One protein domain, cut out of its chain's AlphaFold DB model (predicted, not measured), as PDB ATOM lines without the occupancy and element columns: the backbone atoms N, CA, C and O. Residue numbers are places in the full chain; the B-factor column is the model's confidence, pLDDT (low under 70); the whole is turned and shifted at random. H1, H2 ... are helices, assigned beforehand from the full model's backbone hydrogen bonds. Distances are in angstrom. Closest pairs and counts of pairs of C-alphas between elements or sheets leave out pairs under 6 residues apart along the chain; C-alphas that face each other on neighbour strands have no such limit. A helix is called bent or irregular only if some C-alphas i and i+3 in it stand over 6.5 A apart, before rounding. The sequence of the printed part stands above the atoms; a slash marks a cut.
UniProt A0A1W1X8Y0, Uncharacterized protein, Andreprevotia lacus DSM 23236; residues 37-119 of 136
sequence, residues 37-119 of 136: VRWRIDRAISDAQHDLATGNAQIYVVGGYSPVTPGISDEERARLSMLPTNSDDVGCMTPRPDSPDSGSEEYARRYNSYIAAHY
ATOM      1  N   VAL A  37       1.117  44.112 -11.171       55.91
ATOM      2  CA  VAL A  37       2.554  44.198 -10.864       55.91
ATOM      3  C   VAL A  37       2.833  43.624  -9.471       55.91
ATOM      4  O   VAL A  37       3.184  44.313  -8.520       55.91
ATOM      5  N   ARG A  38       2.671  42.308  -9.316       65.12
ATOM      6  CA  ARG A  38       3.336  41.584  -8.240       65.12
ATOM      7  C   ARG A  38       4.797  41.492  -8.632       65.12
ATOM      8  O   ARG A  38       5.154  40.738  -9.537       65.12
ATOM      9  N   TRP A  39       5.626  42.260  -7.937       74.00
ATOM     10  CA  TRP A  39       7.076  42.182  -8.023       74.00
ATOM     11  C   TRP A  39       7.544  40.726  -7.985       74.00
ATOM     12  O   TRP A  39       7.371  40.019  -6.989       74.00
ATOM     13  N   ARG A  40       8.119  40.257  -9.095       83.94
ATOM     14  CA  ARG A  40       8.668  38.905  -9.209       83.94
ATOM     15  C   ARG A  40      10.130  38.916  -8.806       83.94
ATOM     16  O   ARG A  40      11.020  39.010  -9.646       83.94
ATOM     17  N   ILE A  41      10.362  38.854  -7.499       87.75
ATOM     18  CA  ILE A  41      11.694  38.886  -6.871       87.75
ATOM     19  C   ILE A  41      12.652  37.857  -7.502       87.75
ATOM     20  O   ILE A  41      13.848  38.111  -7.631       87.75
ATOM     21  N   ASP A  42      12.127  36.701  -7.908       87.75
ATOM     22  CA  ASP A  42      12.858  35.625  -8.579       87.75
ATOM     23  C   ASP A  42      13.442  36.040  -9.938       87.75
ATOM     24  O   ASP A  42      14.455  35.483 -10.357       87.75
ATOM     25  N   ARG A  43      12.857  37.042 -10.604       91.00
ATOM     26  CA  ARG A  43      13.318  37.527 -11.911       91.00
ATOM     27  C   ARG A  43      14.286  38.695 -11.854       91.00
ATOM     28  O   ARG A  43      14.982  38.903 -12.839       91.00
ATOM     29  N   ALA A  44      14.425  39.367 -10.712       92.19
ATOM     30  CA  ALA A  44      15.258  40.566 -10.560       92.19
ATOM     31  C   ALA A  44      16.663  40.432 -11.179       92.19
ATOM     32  O   ALA A  44      17.130  41.327 -11.875       92.19
ATOM     33  N   ILE A  45      17.327  39.291 -10.965       96.12
ATOM     34  CA  ILE A  45      18.666  39.036 -11.520       96.12
ATOM     35  C   ILE A  45      18.613  38.802 -13.036       96.12
ATOM     36  O   ILE A  45      19.444  39.336 -13.762       96.12
ATOM     37  N   SER A  46      17.645  38.019 -13.520       95.75
ATOM     38  CA  SER A  46      17.470  37.759 -14.956       95.75
ATOM     39  C   SER A  46      17.138  39.040 -15.722       95.75
ATOM     40  O   SER A  46      17.618  39.228 -16.837       95.75
ATOM     41  N   ASP A  47      16.326  39.910 -15.130       94.00
ATOM     42  CA  ASP A  47      15.939  41.186 -15.722       94.00
ATOM     43  C   ASP A  47      17.157  42.135 -15.741       94.00
ATOM     44  O   ASP A  47      17.474  42.697 -16.784       94.00
ATOM     45  N   ALA A  48      17.952  42.195 -14.661       95.44
ATOM     46  CA  ALA A  48      19.209  42.958 -14.633       95.44
ATOM     47  C   ALA A  48      20.232  42.472 -15.675       95.44
ATOM     48  O   ALA A  48      20.915  43.272 -16.316       95.44
ATOM     49  N   GLN A  49      20.339  41.155 -15.864       96.75
ATOM     50  CA  GLN A  49      21.178  40.555 -16.904       96.75
ATOM     51  C   GLN A  49      20.732  40.968 -18.304       96.75
ATOM     52  O   GLN A  49      21.568  41.315 -19.139       96.75
ATOM     53  N   HIS A  50      19.423  40.929 -18.556       93.81
ATOM     54  CA  HIS A  50      18.851  41.331 -19.831       93.81
ATOM     55  C   HIS A  50      19.083  42.820 -20.116       93.81
ATOM     56  O   HIS A  50      19.549  43.171 -21.202       93.81
ATOM     57  N   ASP A  51      18.831  43.690 -19.140       93.44
ATOM     58  CA  ASP A  51      18.980  45.139 -19.285       93.44
ATOM     59  C   ASP A  51      20.450  45.532 -19.502       93.44
ATOM     60  O   ASP A  51      20.751  46.354 -20.368       93.44
ATOM     61  N   LEU A  52      21.399  44.877 -18.823       93.50
ATOM     62  CA  LEU A  52      22.828  45.047 -19.117       93.50
ATOM     63  C   LEU A  52      23.192  44.588 -20.531       93.50
ATOM     64  O   LEU A  52      23.890  45.306 -21.246       93.50
ATOM     65  N   ALA A  53      22.720  43.411 -20.951       91.25
ATOM     66  CA  ALA A  53      23.040  42.849 -22.265       91.25
ATOM     67  C   ALA A  53      22.464  43.680 -23.422       91.25
ATOM     68  O   ALA A  53      23.031  43.698 -24.514       91.25
ATOM     69  N   THR A  54      21.343  44.362 -23.187       89.31
ATOM     70  CA  THR A  54      20.668  45.208 -24.179       89.31
ATOM     71  C   THR A  54      21.091  46.678 -24.112       89.31
ATOM     72  O   THR A  54      20.671  47.460 -24.960       89.31
ATOM     73  N   GLY A  55      21.937  47.058 -23.146       89.81
ATOM     74  CA  GLY A  55      22.355  48.447 -22.934       89.81
ATOM     75  C   GLY A  55      21.271  49.340 -22.318       89.81
ATOM     76  O   GLY A  55      21.394  50.559 -22.367       89.81
ATOM     77  N   ASN A  56      20.233  48.744 -21.727       91.56
ATOM     78  CA  ASN A  56      19.103  49.417 -21.082       91.56
ATOM     79  C   ASN A  56      19.198  49.382 -19.547       91.56
ATOM     80  O   ASN A  56      18.182  49.444 -18.859       91.56
ATOM     81  N   ALA A  57      20.408  49.250 -18.997       92.62
ATOM     82  CA  ALA A  57      20.608  49.246 -17.555       92.62
ATOM     83  C   ALA A  57      20.031  50.520 -16.916       92.62
ATOM     84  O   ALA A  57      20.194  51.629 -17.420       92.62
ATOM     85  N   GLN A  58      19.379  50.338 -15.777       93.75
ATOM     86  CA  GLN A  58      18.688  51.367 -15.003       93.75
ATOM     87  C   GLN A  58      18.873  51.077 -13.513       93.75
ATOM     88  O   GLN A  58      19.383  50.016 -13.165       93.75
ATOM     89  N   ILE A  59      18.480  51.996 -12.637       93.19
ATOM     90  CA  ILE A  59      18.511  51.815 -11.181       93.19
ATOM     91  C   ILE A  59      17.112  52.006 -10.616       93.19
ATOM     92  O   ILE A  59      16.499  53.049 -10.835       93.19
ATOM     93  N   TYR A  60      16.620  51.034  -9.852       90.31
ATOM     94  CA  TYR A  60      15.331  51.156  -9.181       90.31
ATOM     95  C   TYR A  60      15.455  51.932  -7.874       90.31
ATOM     96  O   TYR A  60      16.343  51.672  -7.054       90.31
ATOM     97  N   VAL A  61      14.535  52.867  -7.673       86.00
ATOM     98  CA  VAL A  61      14.460  53.724  -6.489       86.00
ATOM     99  C   VAL A  61      13.186  53.393  -5.725       86.00
ATOM    100  O   VAL A  61      12.126  53.333  -6.327       86.00
ATOM    101  N   VAL A  62      13.275  53.199  -4.409       80.81
ATOM    102  CA  VAL A  62      12.122  52.945  -3.535       80.81
ATOM    103  C   VAL A  62      11.817  54.173  -2.693       80.81
ATOM    104  O   VAL A  62      12.717  54.765  -2.105       80.81
ATOM    105  N   GLY A  63      10.532  54.489  -2.556       71.00
ATOM    106  CA  GLY A  63      10.025  55.475  -1.606       71.00
ATOM    107  C   GLY A  63       9.702  56.817  -2.258       71.00
ATOM    108  O   GLY A  63      10.430  57.304  -3.113       71.00
ATOM    109  N   GLY A  64       8.589  57.423  -1.833       68.44
ATOM    110  CA  GLY A  64       8.110  58.693  -2.388       68.44
ATOM    111  C   GLY A  64       8.864  59.919  -1.862       68.44
ATOM    112  O   GLY A  64       9.577  60.584  -2.601       68.44
ATOM    113  N   TYR A  65       8.697  60.241  -0.573       64.62
ATOM    114  CA  TYR A  65       9.251  61.476   0.012       64.62
ATOM    115  C   TYR A  65      10.772  61.423   0.240       64.62
ATOM    116  O   TYR A  65      11.445  62.448   0.189       64.62
ATOM    117  N   SER A  66      11.314  60.230   0.493       70.75
ATOM    118  CA  SER A  66      12.746  59.998   0.698       70.75
ATOM    119  C   SER A  66      13.183  58.801  -0.146       70.75
ATOM    120  O   SER A  66      13.217  57.685   0.377       70.75
ATOM    121  N   PRO A  67      13.469  59.009  -1.442       77.06
ATOM    122  CA  PRO A  67      13.901  57.941  -2.328       77.06
ATOM    123  C   PRO A  67      15.210  57.316  -1.845       77.06
ATOM    124  O   PRO A  67      16.189  58.011  -1.572       77.06
ATOM    125  N   VAL A  68      15.234  55.990  -1.772       82.81
ATOM    126  CA  VAL A  68      16.429  55.191  -1.499       82.81
ATOM    127  C   VAL A  68      16.725  54.289  -2.689       82.81
ATOM    128  O   VAL A  68      15.822  53.897  -3.422       82.81
ATOM    129  N   THR A  69      17.991  53.937  -2.881       89.12
ATOM    130  CA  THR A  69      18.434  52.961  -3.885       89.12
ATOM    131  C   THR A  69      18.918  51.697  -3.176       89.12
ATOM    132  O   THR A  69      20.105  51.583  -2.857       89.12
ATOM    133  N   PRO A  70      18.022  50.740  -2.864       89.94
ATOM    134  CA  PRO A  70      18.406  49.556  -2.107       89.94
ATOM    135  C   PRO A  70      19.501  48.774  -2.829       89.94
ATOM    136  O   PRO A  70      19.479  48.653  -4.053       89.94
ATOM    137  N   GLY A  71      20.428  48.205  -2.058       91.75
ATOM    138  CA  GLY A  71      21.456  47.306  -2.584       91.75
ATOM    139  C   GLY A  71      22.637  47.983  -3.285       91.75
ATOM    140  O   GLY A  71      23.405  47.268  -3.923       91.75
ATOM    141  N   ILE A  72      22.785  49.309  -3.166       93.56
ATOM    142  CA  ILE A  72      23.895  50.092  -3.733       93.56
ATOM    143  C   ILE A  72      24.631  50.824  -2.606       93.56
ATOM    144  O   ILE A  72      23.999  51.558  -1.840       93.56
ATOM    145  N   SER A  73      25.954  50.661  -2.517       92.38
ATOM    146  CA  SER A  73      26.781  51.422  -1.568       92.38
ATOM    147  C   SER A  73      26.952  52.888  -1.996       92.38
ATOM    148  O   SER A  73      26.677  53.263  -3.140       92.38
ATOM    149  N   ASP A  74      27.422  53.755  -1.099       87.94
ATOM    150  CA  ASP A  74      27.651  55.166  -1.441       87.94
ATOM    151  C   ASP A  74      28.761  55.329  -2.499       87.94
ATOM    152  O   ASP A  74      28.650  56.175  -3.389       87.94
ATOM    153  N   GLU A  75      29.787  54.473  -2.473       86.62
ATOM    154  CA  GLU A  75      30.862  54.453  -3.472       86.62
ATOM    155  C   GLU A  75      30.343  54.044  -4.857       86.62
ATOM    156  O   GLU A  75      30.718  54.624  -5.880       86.62
ATOM    157  N   GLU A  76      29.446  53.059  -4.906       92.44
ATOM    158  CA  GLU A  76      28.832  52.596  -6.150       92.44
ATOM    159  C   GLU A  76      27.882  53.639  -6.736       92.44
ATOM    160  O   GLU A  76      27.799  53.776  -7.960       92.44
ATOM    161  N   ARG A  77      27.215  54.422  -5.883       86.12
ATOM    162  CA  ARG A  77      26.258  55.450  -6.304       86.12
ATOM    163  C   ARG A  77      26.893  56.491  -7.222       86.12
ATOM    164  O   ARG A  77      26.276  56.882  -8.209       86.12
ATOM    165  N   ALA A  78      28.137  56.890  -6.955       87.62
ATOM    166  CA  ALA A  78      28.862  57.817  -7.822       87.62
ATOM    167  C   ALA A  78      29.087  57.229  -9.228       87.62
ATOM    168  O   ALA A  78      28.825  57.898 -10.227       87.62
ATOM    169  N   ARG A  79      29.499  55.955  -9.317       87.69
ATOM    170  CA  ARG A  79      29.718  55.250 -10.596       87.69
ATOM    171  C   ARG A  79      28.420  55.037 -11.378       87.69
ATOM    172  O   ARG A  79      28.427  55.113 -12.604       87.69
ATOM    173  N   LEU A  80      27.324  54.758 -10.679       90.56
ATOM    174  CA  LEU A  80      26.021  54.459 -11.278       90.56
ATOM    175  C   LEU A  80      25.174  55.710 -11.536       90.56
ATOM    176  O   LEU A  80      24.117  55.599 -12.145       90.56
ATOM    177  N   SER A  81      25.637  56.896 -11.128       88.94
ATOM    178  CA  SER A  81      24.903  58.167 -11.256       88.94
ATOM    179  C   SER A  81      24.514  58.547 -12.689       88.94
ATOM    180  O   SER A  81      23.609  59.351 -12.886       88.94
ATOM    181  N   MET A  82      25.184  57.962 -13.685       87.38
ATOM    182  CA  MET A  82      24.903  58.179 -15.105       87.38
ATOM    183  C   MET A  82      23.781  57.283 -15.649       87.38
ATOM    184  O   MET A  82      23.345  57.490 -16.779       87.38
ATOM    185  N   LEU A  83      23.344  56.267 -14.895       89.44
ATOM    186  CA  LEU A  83      22.257  55.384 -15.307       89.44
ATOM    187  C   LEU A  83      20.892  56.043 -15.067       89.44
ATOM    188  O   LEU A  83      20.721  56.755 -14.074       89.44
ATOM    189  N   PRO A  84      19.898  55.782 -15.934       91.00
ATOM    190  CA  PRO A  84      18.536  56.226 -15.695       91.00
ATOM    191  C   PRO A  84      17.986  55.598 -14.412       91.00
ATOM    192  O   PRO A  84      18.204  54.420 -14.121       91.00
ATOM    193  N   THR A  85      17.243  56.390 -13.646       88.12
ATOM    194  CA  THR A  85      16.522  55.918 -12.464       88.12
ATOM    195  C   THR A  85      15.094  55.567 -12.839       88.12
ATOM    196  O   THR A  85      14.394  56.391 -13.426       88.12
ATOM    197  N   ASN A  86      14.650  54.377 -12.453       82.31
ATOM    198  CA  ASN A  86      13.271  53.952 -12.586       82.31
ATOM    199  C   ASN A  86      12.571  54.045 -11.225       82.31
ATOM    200  O   ASN A  86      12.955  53.378 -10.260       82.31
ATOM    201  N   SER A  87      11.570  54.918 -11.161       67.12
ATOM    202  CA  SER A  87      10.684  55.106 -10.010       67.12
ATOM    203  C   SER A  87       9.258  54.635 -10.287       67.12
ATOM    204  O   SER A  87       8.414  54.711  -9.394       67.12
ATOM    205  N   ASP A  88       8.973  54.206 -11.519       58.81
ATOM    206  CA  ASP A  88       7.648  53.741 -11.895       58.81
ATOM    207  C   ASP A  88       7.376  52.452 -11.104       58.81
ATOM    208  O   ASP A  88       8.159  51.502 -11.110       58.81
ATOM    209  N   ASP A  89       6.298  52.477 -10.321       53.72
ATOM    210  CA  ASP A  89       5.789  51.383  -9.485       53.72
ATOM    211  C   ASP A  89       6.648  50.948  -8.275       53.72
ATOM    212  O   ASP A  89       6.191  50.136  -7.463       53.72
ATOM    213  N   VAL A  90       7.851  51.500  -8.068       51.94
ATOM    214  CA  VAL A  90       8.697  51.179  -6.902       51.94
ATOM    215  C   VAL A  90       8.486  52.200  -5.775       51.94
ATOM    216  O   VAL A  90       9.156  53.220  -5.657       51.94
ATOM    217  N   GLY A  91       7.533  51.922  -4.885       48.97
ATOM    218  CA  GLY A  91       7.420  52.628  -3.600       48.97
ATOM    219  C   GLY A  91       6.835  54.047  -3.648       48.97
ATOM    220  O   GLY A  91       6.899  54.760  -2.644       48.97
ATOM    221  N   CYS A  92       6.207  54.454  -4.755       44.59
ATOM    222  CA  CYS A  92       5.363  55.651  -4.799       44.59
ATOM    223  C   CYS A  92       3.913  55.330  -4.401       44.59
ATOM    224  O   CYS A  92       2.969  55.726  -5.072       44.59
ATOM    225  N   MET A  93       3.708  54.587  -3.315       44.12
ATOM    226  CA  MET A  93       2.399  54.501  -2.677       44.12
ATOM    227  C   MET A  93       2.605  54.488  -1.172       44.12
ATOM    228  O   MET A  93       3.327  53.655  -0.631       44.12
ATOM    229  N   THR A  94       1.956  55.429  -0.485       42.56
ATOM    230  CA  THR A  94       1.517  55.240   0.899       42.56
ATOM    231  C   THR A  94       1.091  53.779   1.025       42.56
ATOM    232  O   THR A  94       0.245  53.390   0.215       42.56
ATOM    233  N   PRO A  95       1.680  52.962   1.923       44.44
ATOM    234  CA  PRO A  95       1.377  51.541   1.978       44.44
ATOM    235  C   PRO A  95      -0.135  51.403   2.078       44.44
ATOM    236  O   PRO A  95      -0.738  51.790   3.084       44.44
ATOM    237  N   ARG A  96      -0.769  50.951   0.995       46.38
ATOM    238  CA  ARG A  96      -2.178  50.606   1.060       46.38
ATOM    239  C   ARG A  96      -2.220  49.394   1.985       46.38
ATOM    240  O   ARG A  96      -1.497  48.435   1.717       46.38
ATOM    241  N   PRO A  97      -2.984  49.428   3.087       43.03
ATOM    242  CA  PRO A  97      -3.019  48.340   4.070       43.03
ATOM    243  C   PRO A  97      -3.431  46.979   3.466       43.03
ATOM    244  O   PRO A  97      -3.273  45.939   4.096       43.03
ATOM    245  N   ASP A  98      -3.932  47.003   2.235       46.53
ATOM    246  CA  ASP A  98      -4.436  45.932   1.389       46.53
ATOM    247  C   ASP A  98      -3.581  45.668   0.120       46.53
ATOM    248  O   ASP A  98      -3.889  44.744  -0.633       46.53
ATOM    249  N   SER A  99      -2.494  46.420  -0.117       45.03
ATOM    250  CA  SER A  99      -1.577  46.219  -1.254       45.03
ATOM    251  C   SER A  99      -0.369  45.366  -0.847       45.03
ATOM    252  O   SER A  99       0.396  45.763   0.035       45.03
ATOM    253  N   PRO A 100      -0.143  44.203  -1.482       47.34
ATOM    254  CA  PRO A 100       1.055  43.400  -1.284       47.34
ATOM    255  C   PRO A 100       2.258  44.032  -2.007       47.34
ATOM    256  O   PRO A 100       2.841  43.433  -2.907       47.34
ATOM    257  N   ASP A 101       2.681  45.219  -1.568       55.31
ATOM    258  CA  ASP A 101       3.946  45.861  -1.964       55.31
ATOM    259  C   ASP A 101       5.182  45.161  -1.360       55.31
ATOM    260  O   ASP A 101       6.309  45.643  -1.462       55.31
ATOM    261  N   SER A 102       5.004  43.978  -0.765       59.81
ATOM    262  CA  SER A 102       6.003  43.230   0.006       59.81
ATOM    263  C   SER A 102       7.176  42.659  -0.805       59.81
ATOM    264  O   SER A 102       7.974  41.896  -0.262       59.81
ATOM    265  N   GLY A 103       7.307  43.011  -2.086       74.81
ATOM    266  CA  GLY A 103       8.386  42.532  -2.951       74.81
ATOM    267  C   GLY A 103       9.126  43.597  -3.753       74.81
ATOM    268  O   GLY A 103      10.120  43.246  -4.384       74.81
ATOM    269  N   SER A 104       8.689  44.860  -3.733       80.00
ATOM    270  CA  SER A 104       9.290  45.931  -4.546       80.00
ATOM    271  C   SER A 104      10.708  46.265  -4.092       80.00
ATOM    272  O   SER A 104      11.636  46.270  -4.897       80.00
ATOM    273  N   GLU A 105      10.895  46.451  -2.787       84.50
ATOM    274  CA  GLU A 105      12.198  46.744  -2.196       84.50
ATOM    275  C   GLU A 105      13.180  45.584  -2.386       84.50
ATOM    276  O   GLU A 105      14.324  45.798  -2.779       84.50
ATOM    277  N   GLU A 106      12.733  44.344  -2.171       87.88
ATOM    278  CA  GLU A 106      13.582  43.161  -2.339       87.88
ATOM    279  C   GLU A 106      13.943  42.916  -3.811       87.88
ATOM    280  O   GLU A 106      15.082  42.551  -4.113       87.88
ATOM    281  N   TYR A 107      13.005  43.143  -4.736       89.25
ATOM    282  CA  TYR A 107      13.291  43.120  -6.168       89.25
ATOM    283  C   TYR A 107      14.333  44.186  -6.525       89.25
ATOM    284  O   TYR A 107      15.373  43.847  -7.094       89.25
ATOM    285  N   ALA A 108      14.095  45.445  -6.134       90.75
ATOM    286  CA  ALA A 108      14.994  46.564  -6.397       90.75
ATOM    287  C   ALA A 108      16.389  46.294  -5.827       90.75
ATOM    288  O   ALA A 108      17.375  46.453  -6.536       90.75
ATOM    289  N   ARG A 109      16.481  45.786  -4.592       92.38
ATOM    290  CA  ARG A 109      17.745  45.409  -3.948       92.38
ATOM    291  C   ARG A 109      18.518  44.380  -4.770       92.38
ATOM    292  O   ARG A 109      19.688  44.601  -5.060       92.38
ATOM    293  N   ARG A 110      17.884  43.269  -5.167       95.00
ATOM    294  CA  ARG A 110      18.552  42.206  -5.946       95.00
ATOM    295  C   ARG A 110      18.986  42.682  -7.324       95.00
ATOM    296  O   ARG A 110      20.103  42.385  -7.741       95.00
ATOM    297  N   TYR A 111      18.104  43.403  -8.008       94.88
ATOM    298  CA  TYR A 111      18.371  43.963  -9.324       94.88
ATOM    299  C   TYR A 111      19.543  44.957  -9.252       94.88
ATOM    300  O   TYR A 111      20.558  44.782  -9.927       94.88
ATOM    301  N   ASN A 112      19.451  45.952  -8.368       95.88
ATOM    302  CA  ASN A 112      20.443  47.013  -8.229       95.88
ATOM    303  C   ASN A 112      21.811  46.475  -7.806       95.88
ATOM    304  O   ASN A 112      22.814  46.883  -8.385       95.88
ATOM    305  N   SER A 113      21.870  45.536  -6.854       97.19
ATOM    306  CA  SER A 113      23.137  44.905  -6.464       97.19
ATOM    307  C   SER A 113      23.783  44.154  -7.631       97.19
ATOM    308  O   SER A 113      25.007  44.166  -7.767       97.19
ATOM    309  N   TYR A 114      22.989  43.533  -8.512       97.44
ATOM    310  CA  TYR A 114      23.525  42.893  -9.712       97.44
ATOM    311  C   TYR A 114      24.097  43.920 -10.695       97.44
ATOM    312  O   TYR A 114      25.222  43.742 -11.169       97.44
ATOM    313  N   ILE A 115      23.359  45.004 -10.969       96.69
ATOM    314  CA  ILE A 115      23.835  46.110 -11.812       96.69
ATOM    315  C   ILE A 115      25.118  46.704 -11.233       96.69
ATOM    316  O   ILE A 115      26.095  46.852 -11.957       96.69
ATOM    317  N   ALA A 116      25.164  46.989  -9.934       95.81
ATOM    318  CA  ALA A 116      26.334  47.567  -9.290       95.81
ATOM    319  C   ALA A 116      27.573  46.669  -9.440       95.81
ATOM    320  O   ALA A 116      28.646  47.140  -9.823       95.81
ATOM    321  N   ALA A 117      27.424  45.358  -9.261       96.06
ATOM    322  CA  ALA A 117      28.531  44.421  -9.421       96.06
ATOM    323  C   ALA A 117      29.047  44.303 -10.872       96.06
ATOM    324  O   ALA A 117      30.238  44.063 -11.067       96.06
ATOM    325  N   HIS A 118      28.192  44.487 -11.887       96.19
ATOM    326  CA  HIS A 118      28.521  44.143 -13.284       96.19
ATOM    327  C   HIS A 118      28.551  45.326 -14.254       96.19
ATOM    328  O   HIS A 118      29.039  45.186 -15.375       96.19
ATOM    329  N   TYR A 119      28.050  46.492 -13.856       93.62
ATOM    330  CA  TYR A 119      28.056  47.671 -14.704       93.62
ATOM    331  C   TYR A 119      29.465  48.254 -14.793       93.62
ATOM    332  O   TYR A 119      30.024  48.791 -13.827       93.62
TER     333      TYR A 119
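AT A GLANCE: This is residues 37 to 119 of the 136 residues of an uncharacterized protein of Andreprevotia lacus DSM 23236 (UniProt A0A1W1X8Y0). Two long helices, H1 and H3, lie side by side, and a looped part with the short helix H2 lies on the other side of H3 from H1. In that looped part residues 59 to 60 pair with residues 85 to 86, parallel, and the loop around Pro 97 makes one end of the longest axis. The printed part has 83 residues with three named helices, in the order H1, H2, H3, and no named strand; the class is all helix, though under half of the residues, 36 of 83, are in named elements. The whole is compact, with a radius of gyration of the C-alphas of 12.4 A, and spans 36 by 25 by 17 A.

IN THESE COORDINATES: H1, residues 41 to 54, begins at C-alpha 41 at (11.694, 38.886, -6.871) and is 20.5 A long from first to last C-alpha. It is irregular: C-alphas 42 and 45 are 7.3 A apart, and its line is a rough one. H2, residues 74 to 80, is 10.0 A long. H3, residues 104 to 118, is 21.2 A long and ends at C-alpha 118 at (28.521, 44.143, -13.284).

HOW THE PARTS SIT: H1 and H3 touch; their closest C-alphas, those of Ile 41 and Tyr 107, are 4.6 A apart. They run the same way at a steep tilt of 38 degrees. H2 and H3 are close but not clearly touching, with the closest C-alphas, those of Glu 76 and Ala 116, 6.4 A apart. Their lines are about perpendicular, at 73 degrees. H1 and H2 are apart. In H3 every O i to N i+4 pair is within hydrogen-bond range; in H1 8 of 10 are, and in H2 1 of 3, beside 3 of 4 O i to N i+3 pairs.

THE WHOLE: The two C-alphas farthest apart, those of Ala 53 and Pro 97, are 37.5 A apart. The printed part has no cut. Both links are long: 19 residues from H1 to H2 and 23 from H2 to H3. The mean pLDDT of the printed part is 80.6, and it is under 70 at residues 37 to 38, 64 to 65 and 87 to 102.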